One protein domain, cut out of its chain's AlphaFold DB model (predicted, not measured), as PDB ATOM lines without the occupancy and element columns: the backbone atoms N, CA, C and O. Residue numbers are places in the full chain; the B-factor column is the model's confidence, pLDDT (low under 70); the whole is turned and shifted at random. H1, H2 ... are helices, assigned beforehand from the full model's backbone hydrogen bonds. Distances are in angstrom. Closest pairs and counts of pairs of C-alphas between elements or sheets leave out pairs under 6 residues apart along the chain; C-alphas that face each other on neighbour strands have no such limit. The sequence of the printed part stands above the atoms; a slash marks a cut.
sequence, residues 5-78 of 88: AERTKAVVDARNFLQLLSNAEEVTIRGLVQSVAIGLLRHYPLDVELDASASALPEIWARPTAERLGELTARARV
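This is residues 5 to 78 of the 88 residues of an uncharacterized protein of Paraburkholderia fungorum (UniProt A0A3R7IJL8). What shape is it? H1 and H2 make a helical hairpin, H3 follows, and residues 67 to 78, with H4, stick out. How large? The printed part has 74 residues with helices H1 to H4, is all helix and loose, with a radius of gyration of the C-alphas of 14.8 A, and spans 39 by 37 by 20 A.

What touches? H1, residues 5 to 23, and H2, residues 30 to 41, touch as a hairpin, opposite ways at a shallow tilt of 28 degrees; the closest C-alphas, of Ala 10 and Leu 40, are 5.5 A apart. What else? H3, residues 47 to 56, and H4, residues 68 to 76, touch no helix. Every O i to N i+4 pair in the four is within hydrogen-bond range.

Where does H1 begin? C-alpha 5 is at (23.367, 24.107, -18.877); H1 is 27.3 A long. Where does H4 end? C-alpha 76 is at (13.402, 33.416, -52.536).

Any long link? H3 to H4, 11 residues, is long; the printed part has no cut. Low confidence? Residues 27 to 28 and 66 to 78 have pLDDT under 70.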
ATOM      1  N   ALA A   5      24.184  25.314 -18.766       92.69
ATOM      2  CA  ALA A   5      23.367  24.107 -18.877       92.69
ATOM      3  C   ALA A   5      22.127  24.315 -19.765       92.69
ATOM      4  O   ALA A   5      21.834  23.475 -20.614       92.69
ATOM      5  N   GLU A   6      21.430  25.445 -19.615       90.75
ATOM      6  CA  GLU A   6      20.267  25.786 -20.449       90.75
ATOM      7  C   GLU A   6      20.650  25.972 -21.920       90.75
ATOM      8  O   GLU A   6      19.927  25.501 -22.796       90.75
ATOM      9  N   ARG A   7      21.804  26.589 -22.201       90.50
ATOM     10  CA  ARG A   7      22.310  26.758 -23.575       90.50
ATOM     11  C   ARG A   7      22.670  25.426 -24.225       90.50
ATOM     12  O   ARG A   7      22.226  25.152 -25.338       90.50
ATOM     13  N   THR A   8      23.401  24.559 -23.521       91.94
ATOM     14  CA  THR A   8      23.711  23.206 -24.017       91.94
ATOM     15  C   THR A   8      22.435  22.414 -24.282       91.94
ATOM     16  O   THR A   8      22.302  21.791 -25.338       91.94
ATOM     17  N   LYS A   9      21.464  22.478 -23.363       93.81
ATOM     18  CA  LYS A   9      20.156  21.845 -23.547       93.81
ATOM     19  C   LYS A   9      19.443  22.374 -24.794       93.81
ATOM     20  O   LYS A   9      18.960  21.570 -25.582       93.81
ATOM     21  N   ALA A  10      19.432  23.688 -25.014       93.44
ATOM     22  CA  ALA A  10      18.803  24.294 -26.186       93.44
ATOM     23  C   ALA A  10      19.427  23.825 -27.510       93.44
ATOM     24  O   ALA A  10      18.697  23.554 -28.461       93.44
ATOM     25  N   VAL A  11      20.757  23.673 -27.575       93.44
ATOM     26  CA  VAL A  11      21.450  23.151 -28.770       93.44
ATOM     27  C   VAL A  11      21.063  21.698 -29.051       93.44
ATOM     28  O   VAL A  11      20.742  21.353 -30.191       93.44
ATOM     29  N   VAL A  12      21.065  20.847 -28.020       96.44
ATOM     30  CA  VAL A  12      20.694  19.428 -28.147       96.44
ATOM     31  C   VAL A  12      19.225  19.282 -28.544       96.44
ATOM     32  O   VAL A  12      18.913  18.562 -29.494       96.44
ATOM     33  N   ASP A  13      18.329  20.004 -27.872       96.31
ATOM     34  CA  ASP A  13      16.893  19.952 -28.147       96.31
ATOM     35  C   ASP A  13      16.578  20.501 -29.550       96.31
ATOM     36  O   ASP A  13      15.754  19.923 -30.260       96.31
ATOM     37  N   ALA A  14      17.284  21.542 -30.012       96.25
ATOM     38  CA  ALA A  14      17.154  22.044 -31.380       96.25
ATOM     39  C   ALA A  14      17.592  21.011 -32.422       96.25
ATOM     40  O   ALA A  14      16.897  20.817 -33.421       96.25
ATOM     41  N   ARG A  15      18.697  20.294 -32.184       96.12
ATOM     42  CA  ARG A  15      19.124  19.196 -33.061       96.12
ATOM     43  C   ARG A  15      18.068  18.093 -33.124       96.12
ATOM     44  O   ARG A  15      17.708  17.674 -34.221       96.12
ATOM     45  N   ASN A  16      17.556  17.655 -31.975       96.38
ATOM     46  CA  ASN A  16      16.525  16.616 -31.902       96.38
ATOM     47  C   ASN A  16      15.248  17.047 -32.632       96.38
ATOM     48  O   ASN A  16      14.666  16.266 -33.382       96.38
ATOM     49  N   PHE A  17      14.845  18.306 -32.464       94.81
ATOM     50  CA  PHE A  17      13.692  18.869 -33.154       94.81
ATOM     51  C   PHE A  17      13.885  18.887 -34.675       94.81
ATOM     52  O   PHE A  17      12.992  18.470 -35.408       94.81
ATOM     53  N   LEU A  18      15.060  19.284 -35.169       93.88
ATOM     54  CA  LEU A  18      15.363  19.251 -36.605       93.88
ATOM     55  C   LEU A  18      15.382  17.824 -37.169       93.88
ATOM     56  O   LEU A  18      14.881  17.605 -38.268       93.88
ATOM     57  N   GLN A  19      15.912  16.852 -36.422       94.56
ATOM     58  CA  GLN A  19      15.874  15.439 -36.818       94.56
ATOM     59  C   GLN A  19      14.446  14.884 -36.847       94.56
ATOM     60  O   GLN A  19      14.111  14.086 -37.720       94.56
ATOM     61  N   LEU A  20      13.594  15.296 -35.906       92.25
ATOM     62  CA  LEU A  20      12.177  14.946 -35.922       92.25
ATOM     63  C   LEU A  20      11.511  15.492 -37.190       92.25
ATOM     64  O   LEU A  20      10.854  14.742 -37.904       92.25
ATOM     65  N   LEU A  21      11.730  16.775 -37.499       90.75
ATOM     66  CA  LEU A  21      11.170  17.415 -38.691       90.75
ATOM     67  C   LEU A  21      11.678  16.788 -39.994       90.75
ATOM     68  O   LEU A  21      10.903  16.669 -40.937       90.75
ATOM     69  N   SER A  22      12.945  16.368 -40.063       90.44
ATOM     70  CA  SER A  22      13.494  15.743 -41.273       90.44
ATOM     71  C   SER A  22      12.937  14.346 -41.548       90.44
ATOM     72  O   SER A  22      12.993  13.899 -42.687       90.44
ATOM     73  N   ASN A  23      12.446  13.652 -40.518       90.00
ATOM     74  CA  ASN A  23      11.874  12.307 -40.630       90.00
ATOM     75  C   ASN A  23      10.336  12.307 -40.660       90.00
ATOM     76  O   ASN A  23       9.733  11.241 -40.752       90.00
ATOM     77  N   ALA A  24       9.689  13.467 -40.527       86.19
ATOM     78  CA  ALA A  24       8.236  13.552 -40.506       86.19
ATOM     79  C   ALA A  24       7.658  13.299 -41.909       86.19
ATOM     80  O   ALA A  24       7.974  14.020 -42.852       86.19
ATOM     81  N   GLU A  25       6.802  12.281 -42.031       78.94
ATOM     82  CA  GLU A  25       6.145  11.890 -43.289       78.94
ATOM     83  C   GLU A  25       4.977  12.816 -43.671       78.94
ATOM     84  O   GLU A  25       4.674  12.979 -44.850       78.94
ATOM     85  N   GLU A  26       4.342  13.461 -42.686       77.56
ATOM     86  CA  GLU A  26       3.162  14.305 -42.883       77.56
ATOM     87  C   GLU A  26       3.345  15.713 -42.294       77.56
ATOM     88  O   GLU A  26       4.156  15.949 -41.390       77.56
ATOM     89  N   VAL A  27       2.590  16.672 -42.841       59.84
ATOM     90  CA  VAL A  27       2.698  18.105 -42.547       59.84
ATOM     91  C   VAL A  27       2.434  18.367 -41.065       59.84
ATOM     92  O   VAL A  27       1.306  18.337 -40.578       59.84
ATOM     93  N   THR A  28       3.501  18.692 -40.341       68.94
ATOM     94  CA  THR A  28       3.416  19.177 -38.966       68.94
ATOM     95  C   THR A  28       2.623  20.485 -38.917       68.94
ATOM     96  O   THR A  28       2.812  21.384 -39.738       68.94
ATOM     97  N   ILE A  29       1.729  20.613 -37.927       81.81
ATOM     98  CA  ILE A  29       0.932  21.829 -37.707       81.81
ATOM     99  C   ILE A  29       1.891  23.013 -37.564       81.81
ATOM    100  O   ILE A  29       2.620  23.117 -36.575       81.81
ATOM    101  N   ARG A  30       1.865  23.934 -38.534       84.62
ATOM    102  CA  ARG A  30       2.777  25.089 -38.605       84.62
ATOM    103  C   ARG A  30       2.901  25.838 -37.273       84.62
ATOM    104  O   ARG A  30       4.004  26.202 -36.877       84.62
ATOM    105  N   GLY A  31       1.784  26.037 -36.569       87.88
ATOM    106  CA  GLY A  31       1.757  26.733 -35.278       87.88
ATOM    107  C   GLY A  31       2.506  25.999 -34.158       87.88
ATOM    108  O   GLY A  31       3.164  26.642 -33.338       87.88
ATOM    109  N   LEU A  32       2.477  24.662 -34.150       88.94
ATOM    110  CA  LEU A  32       3.232  23.862 -33.183       88.94
ATOM    111  C   LEU A  32       4.734  23.964 -33.463       88.94
ATOM    112  O   LEU A  32       5.513  24.214 -32.545       88.94
ATOM    113  N   VAL A  33       5.123  23.858 -34.737       91.19
ATOM    114  CA  VAL A  33       6.527  23.993 -35.159       91.19
ATOM    115  C   VAL A  33       7.089  25.352 -34.741       91.19
ATOM    116  O   VAL A  33       8.165  25.422 -34.149       91.19
ATOM    117  N   GLN A  34       6.338  26.430 -34.984       92.00
ATOM    118  CA  GLN A  34       6.725  27.786 -34.586       92.00
ATOM    119  C   GLN A  34       6.849  27.939 -33.068       92.00
ATOM    120  O   GLN A  34       7.828  28.511 -32.593       92.00
ATOM    121  N   SER A  35       5.893  27.410 -32.302       93.38
ATOM    122  CA  SER A  35       5.905  27.521 -30.838       93.38
ATOM    123  C   SER A  35       7.118  26.821 -30.224       93.38
ATOM    124  O   SER A  35       7.796  27.393 -29.367       93.38
ATOM    125  N   VAL A  36       7.441  25.614 -30.704       92.00
ATOM    126  CA  VAL A  36       8.633  24.875 -30.260       92.00
ATOM    127  C   VAL A  36       9.907  25.618 -30.664       92.00
ATOM    128  O   VAL A  36      10.785  25.820 -29.825       92.00
ATOM    129  N   ALA A  37       9.987  26.105 -31.906       93.81
ATOM    130  CA  ALA A  37      11.135  26.877 -32.378       93.81
ATOM    131  C   ALA A  37      11.387  28.137 -31.529       93.81
ATOM    132  O   ALA A  37      12.528  28.395 -31.154       93.81
ATOM    133  N   ILE A  38      10.342  28.887 -31.158       94.44
ATOM    134  CA  ILE A  38      10.462  30.066 -30.282       94.44
ATOM    135  C   ILE A  38      11.037  29.682 -28.911       94.44
ATOM    136  O   ILE A  38      11.906  30.382 -28.386       94.44
ATOM    137  N   GLY A  39      10.569  28.573 -28.331       90.88
ATOM    138  CA  GLY A  39      11.072  28.075 -27.050       90.88
ATOM    139  C   GLY A  39      12.558  27.712 -27.105       90.88
ATOM    140  O   GLY A  39      13.316  28.095 -26.216       90.88
ATOM    141  N   LEU A  40      12.983  27.040 -28.177       92.81
ATOM    142  CA  LEU A  40      14.384  26.670 -28.397       92.81
ATOM    143  C   LEU A  40      15.274  27.902 -28.598       92.81
ATOM    144  O   LEU A  40      16.320  28.021 -27.960       92.81
ATOM    145  N   LEU A  41      14.831  28.849 -29.430       93.94
ATOM    146  CA  LEU A  41      15.580  30.068 -29.743       93.94
ATOM    147  C   LEU A  41      15.771  30.986 -28.531       93.94
ATOM    148  O   LEU A  41      16.763  31.703 -28.472       93.94
ATOM    149  N   ARG A  42      14.880  30.934 -27.532       93.00
ATOM    150  CA  ARG A  42      15.014  31.721 -26.292       93.00
ATOM    151  C   ARG A  42      16.336  31.468 -25.561       93.00
ATOM    152  O   ARG A  42      16.853  32.377 -24.914       93.00
ATOM    153  N   HIS A  43      16.842  30.239 -25.621       92.12
ATOM    154  CA  HIS A  43      18.045  29.810 -24.905       92.12
ATOM    155  C   HIS A  43      19.177  29.400 -25.848       92.12
ATOM    156  O   HIS A  43      20.213  28.928 -25.383       92.12
ATOM    157  N   TYR A  44      18.985  29.550 -27.158       93.50
ATOM    158  CA  TYR A  44      19.982  29.170 -28.145       93.50
ATOM    159  C   TYR A  44      21.185  30.127 -28.093       93.50
ATOM    160  O   TYR A  44      20.983  31.321 -27.850       93.50
ATOM    161  N   PRO A  45      22.423  29.634 -28.301       92.19
ATOM    162  CA  PRO A  45      23.602  30.488 -28.291       92.19
ATOM    163  C   PRO A  45      23.511  31.636 -29.299       92.19
ATOM    164  O   PRO A  45      23.078  31.445 -30.437       92.19
ATOM    165  N   LEU A  46      23.950  32.818 -28.878       90.44
ATOM    166  CA  LEU A  46      24.105  33.983 -29.746       90.44
ATOM    167  C   LEU A  46      25.330  33.825 -30.658       90.44
ATOM    168  O   LEU A  46      26.255  33.073 -30.348       90.44
ATOM    169  N   ASP A  47      25.397  34.620 -31.727       90.38
ATOM    170  CA  ASP A  47      26.513  34.586 -32.684       90.38
ATOM    171  C   ASP A  47      27.882  34.785 -32.021       90.38
ATOM    172  O   ASP A  47      28.845  34.136 -32.407       90.38
ATOM    173  N   VAL A  48      27.977  35.618 -30.979       90.25
ATOM    174  CA  VAL A  48      29.232  35.811 -30.227       90.25
ATOM    175  C   VAL A  48      29.691  34.536 -29.510       90.25
ATOM    176  O   VAL A  48      30.885  34.260 -29.420       90.25
ATOM    177  N   GLU A  49      28.754  33.728 -29.017       90.38
ATOM    178  CA  GLU A  49      29.055  32.459 -28.348       90.38
ATOM    179  C   GLU A  49      29.451  31.385 -29.369       90.38
ATOM    180  O   GLU A  49      30.347  30.572 -29.114       90.38
ATOM    181  N   LEU A  50      28.818  31.408 -30.545       89.88
ATOM    182  CA  LEU A  50      29.178  30.554 -31.675       89.88
ATOM    183  C   LEU A  50      30.547  30.931 -32.260       89.88
ATOM    184  O   LEU A  50      31.346  30.038 -32.531       89.88
ATOM    185  N   ASP A  51      30.865  32.220 -32.387       92.75
ATOM    186  CA  ASP A  51      32.173  32.697 -32.857       92.75
ATOM    187  C   ASP A  51      33.301  32.356 -31.873       92.75
ATOM    188  O   ASP A  51      34.379  31.908 -32.280       92.75
ATOM    189  N   ALA A  52      33.039  32.472 -30.567       92.00
ATOM    190  CA  ALA A  52      33.962  32.008 -29.535       92.00
ATOM    191  C   ALA A  52      34.202  30.490 -29.636       92.00
ATOM    192  O   ALA A  52      35.343  30.037 -29.541       92.00
ATOM    193  N   SER A  53      33.147  29.709 -29.894       90.12
ATOM    194  CA  SER A  53      33.249  28.256 -30.084       90.12
ATOM    195  C   SER A  53      34.035  27.889 -31.347       90.12
ATOM    196  O   SER A  53      34.896  27.011 -31.296       90.12
ATOM    197  N   ALA A  54      33.798  28.592 -32.457       93.25
ATOM    198  CA  ALA A  54      34.536  28.432 -33.711       93.25
ATOM    199  C   ALA A  54      36.013  28.808 -33.576       93.25
ATOM    200  O   ALA A  54      36.883  28.134 -34.120       93.25
ATOM    201  N   SER A  55      36.314  29.850 -32.803       94.00
ATOM    202  CA  SER A  55      37.696  30.251 -32.535       94.00
ATOM    203  C   SER A  55      38.431  29.244 -31.637       94.00
ATOM    204  O   SER A  55      39.634  29.057 -31.798       94.00
ATOM    205  N   ALA A  56      37.725  28.577 -30.716       95.88
ATOM    206  CA  ALA A  56      38.302  27.551 -29.845       95.88
ATOM    207  C   ALA A  56      38.476  26.186 -30.539       95.88
ATOM    208  O   ALA A  56      39.421  25.462 -30.231       95.88
ATOM    209  N   LEU A  57      37.566  25.824 -31.451       94.19
ATOM    210  CA  LEU A  57      37.533  24.527 -32.140       94.19
ATOM    211  C   LEU A  57      37.319  24.708 -33.658       94.19
ATOM    212  O   LEU A  57      36.276  24.308 -34.186       94.19
ATOM    213  N   PRO A  58      38.298  25.285 -34.377       91.00
ATOM    214  CA  PRO A  58      38.136  25.688 -35.779       91.00
ATOM    215  C   PRO A  58      38.000  24.517 -36.760       91.00
ATOM    216  O   PRO A  58      37.456  24.686 -37.846       91.00
ATOM    217  N   GLU A  59      38.458  23.318 -36.390       94.06
ATOM    218  CA  GLU A  59      38.273  22.103 -37.198       94.06
ATOM    219  C   GLU A  59      36.851  21.526 -37.091       94.06
ATOM    220  O   GLU A  59      36.455  20.698 -37.907       94.06
ATOM    221  N   ILE A  60      36.078  21.953 -36.084       91.31
ATOM    222  CA  ILE A  60      34.722  21.456 -35.811       91.31
ATOM    223  C   ILE A  60      33.676  22.501 -36.204       91.31
ATOM    224  O   ILE A  60      32.659  22.165 -36.813       91.31
ATOM    225  N   TRP A  61      33.914  23.766 -35.854       90.12
ATOM    226  CA  TRP A  61      32.945  24.845 -36.011       90.12
ATOM    227  C   TRP A  61      33.502  25.958 -36.892       90.12
ATOM    228  O   TRP A  61      34.544  26.543 -36.606       90.12
ATOM    229  N   ALA A  62      32.761  26.292 -37.948       90.19
ATOM    230  CA  ALA A  62      33.013  27.491 -38.734       90.19
ATOM    231  C   ALA A  62      32.457  28.727 -38.018       90.19
ATOM    232  O   ALA A  62      31.475  28.642 -37.274       90.19
ATOM    233  N   ARG A  63      33.059  29.891 -38.284       89.31
ATOM    234  CA  ARG A  63      32.520  31.164 -37.803       89.31
ATOM    235  C   ARG A  63      31.118  31.398 -38.373       89.31
ATOM    236  O   ARG A  63      30.876  31.045 -39.530       89.31
ATOM    237  N   PRO A  64      30.200  32.000 -37.603       83.06
ATOM    238  CA  PRO A  64      28.904  32.395 -38.128       83.06
ATOM    239  C   PRO A  64      29.094  33.487 -39.192       83.06
ATOM    240  O   PRO A  64      29.305  34.656 -38.881       83.06
ATOM    241  N   THR A  65      29.059  33.110 -40.472       78.06
ATOM    242  CA  THR A  65      29.134  34.064 -41.584       78.06
ATOM    243  C   THR A  65      27.734  34.584 -41.910       78.06
ATOM    244  O   THR A  65      26.822  33.806 -42.193       78.06
ATOM    245  N   ALA A  66      27.558  35.908 -41.952       60.06
ATOM    246  CA  ALA A  66      26.299  36.548 -42.363       60.06
ATOM    247  C   ALA A  66      25.908  36.270 -43.837       60.06
ATOM    248  O   ALA A  66      24.800  36.592 -44.270       60.06
ATOM    249  N   GLU A  67      26.796  35.649 -44.619       56.12
ATOM    250  CA  GLU A  67      26.664  35.439 -46.067       56.12
ATOM    251  C   GLU A  67      25.464  34.566 -46.475       56.12
ATOM    252  O   GLU A  67      24.943  34.710 -47.584       56.12
ATOM    253  N   ARG A  68      24.913  33.748 -45.568       53.72
ATOM    254  CA  ARG A  68      23.726  32.926 -45.870       53.72
ATOM    255  C   ARG A  68      22.445  33.735 -46.092       53.72
ATOM    256  O   ARG A  68      21.498  33.221 -46.688       53.72
ATOM    257  N   LEU A  69      22.402  35.001 -45.666       53.50
ATOM    258  CA  LEU A  69      21.267  35.883 -45.946       53.50
ATOM    259  C   LEU A  69      21.195  36.260 -47.441       53.50
ATOM    260  O   LEU A  69      20.096  36.450 -47.969       53.50
ATOM    261  N   GLY A  70      22.340  36.274 -48.139       49.81
ATOM    262  CA  GLY A  70      22.426  36.435 -49.596       49.81
ATOM    263  C   GLY A  70      21.944  35.201 -50.371       49.81
ATOM    264  O   GLY A  70      21.261  35.325 -51.385       49.81
ATOM    265  N   GLU A  71      22.202  33.995 -49.858       49.47
ATOM    266  CA  GLU A  71      21.709  32.742 -50.458       49.47
ATOM    267  C   GLU A  71      20.210  32.507 -50.213       49.47
ATOM    268  O   GLU A  71      19.508  31.993 -51.088       49.47
ATOM    269  N   LEU A  72      19.681  32.910 -49.054       51.28
ATOM    270  CA  LEU A  72      18.245  32.830 -48.761       51.28
ATOM    271  C   LEU A  72      17.427  33.820 -49.605       51.28
ATOM    272  O   LEU A  72      16.345  33.467 -50.075       51.28
ATOM    273  N   THR A  73      17.957  35.017 -49.879       51.50
ATOM    274  CA  THR A  73      17.345  35.947 -50.847       51.50
ATOM    275  C   THR A  73      17.472  35.454 -52.292       51.50
ATOM    276  O   THR A  73      16.544  35.650 -53.079       51.50
ATOM    277  N   ALA A  74      18.549  34.743 -52.642       49.44
ATOM    278  CA  ALA A  74      18.674  34.083 -53.944       49.44
ATOM    279  C   ALA A  74      17.674  32.920 -54.118       49.44
ATOM    280  O   ALA A  74      17.057  32.801 -55.176       49.44
ATOM    281  N   ARG A  75      17.425  32.112 -53.076       44.09
ATOM    282  CA  ARG A  75      16.391  31.055 -53.090       44.09
ATOM    283  C   ARG A  75      14.961  31.596 -53.089       44.09
ATOM    284  O   ARG A  75      14.097  30.984 -53.712       44.09
ATOM    285  N   ALA A  76      14.708  32.753 -52.476       52.22
ATOM    286  CA  ALA A  76      13.402  33.416 -52.536       52.22
ATOM    287  C   ALA A  76      13.008  33.840 -53.967       52.22
ATOM    288  O   ALA A  76      11.823  33.915 -54.274       52.22
ATOM    289  N   ARG A  77      13.979  34.046 -54.872       50.16
ATOM    290  CA  ARG A  77      13.718  34.325 -56.298       50.16
ATOM    291  C   ARG A  77      13.327  33.088 -57.120       50.16
ATOM    292  O   ARG A  77      12.873  33.252 -58.246       50.16
ATOM    293  N   VAL A  78      13.474  31.874 -56.581       47.88
ATOM    294  CA  VAL A  78      13.163  30.610 -57.284       47.88
ATOM    295  C   VAL A  78      11.793  30.036 -56.884       47.88
ATOM    296  O   VAL A  78      11.347  29.045 -57.450       47.88
TER     297      VAL A  78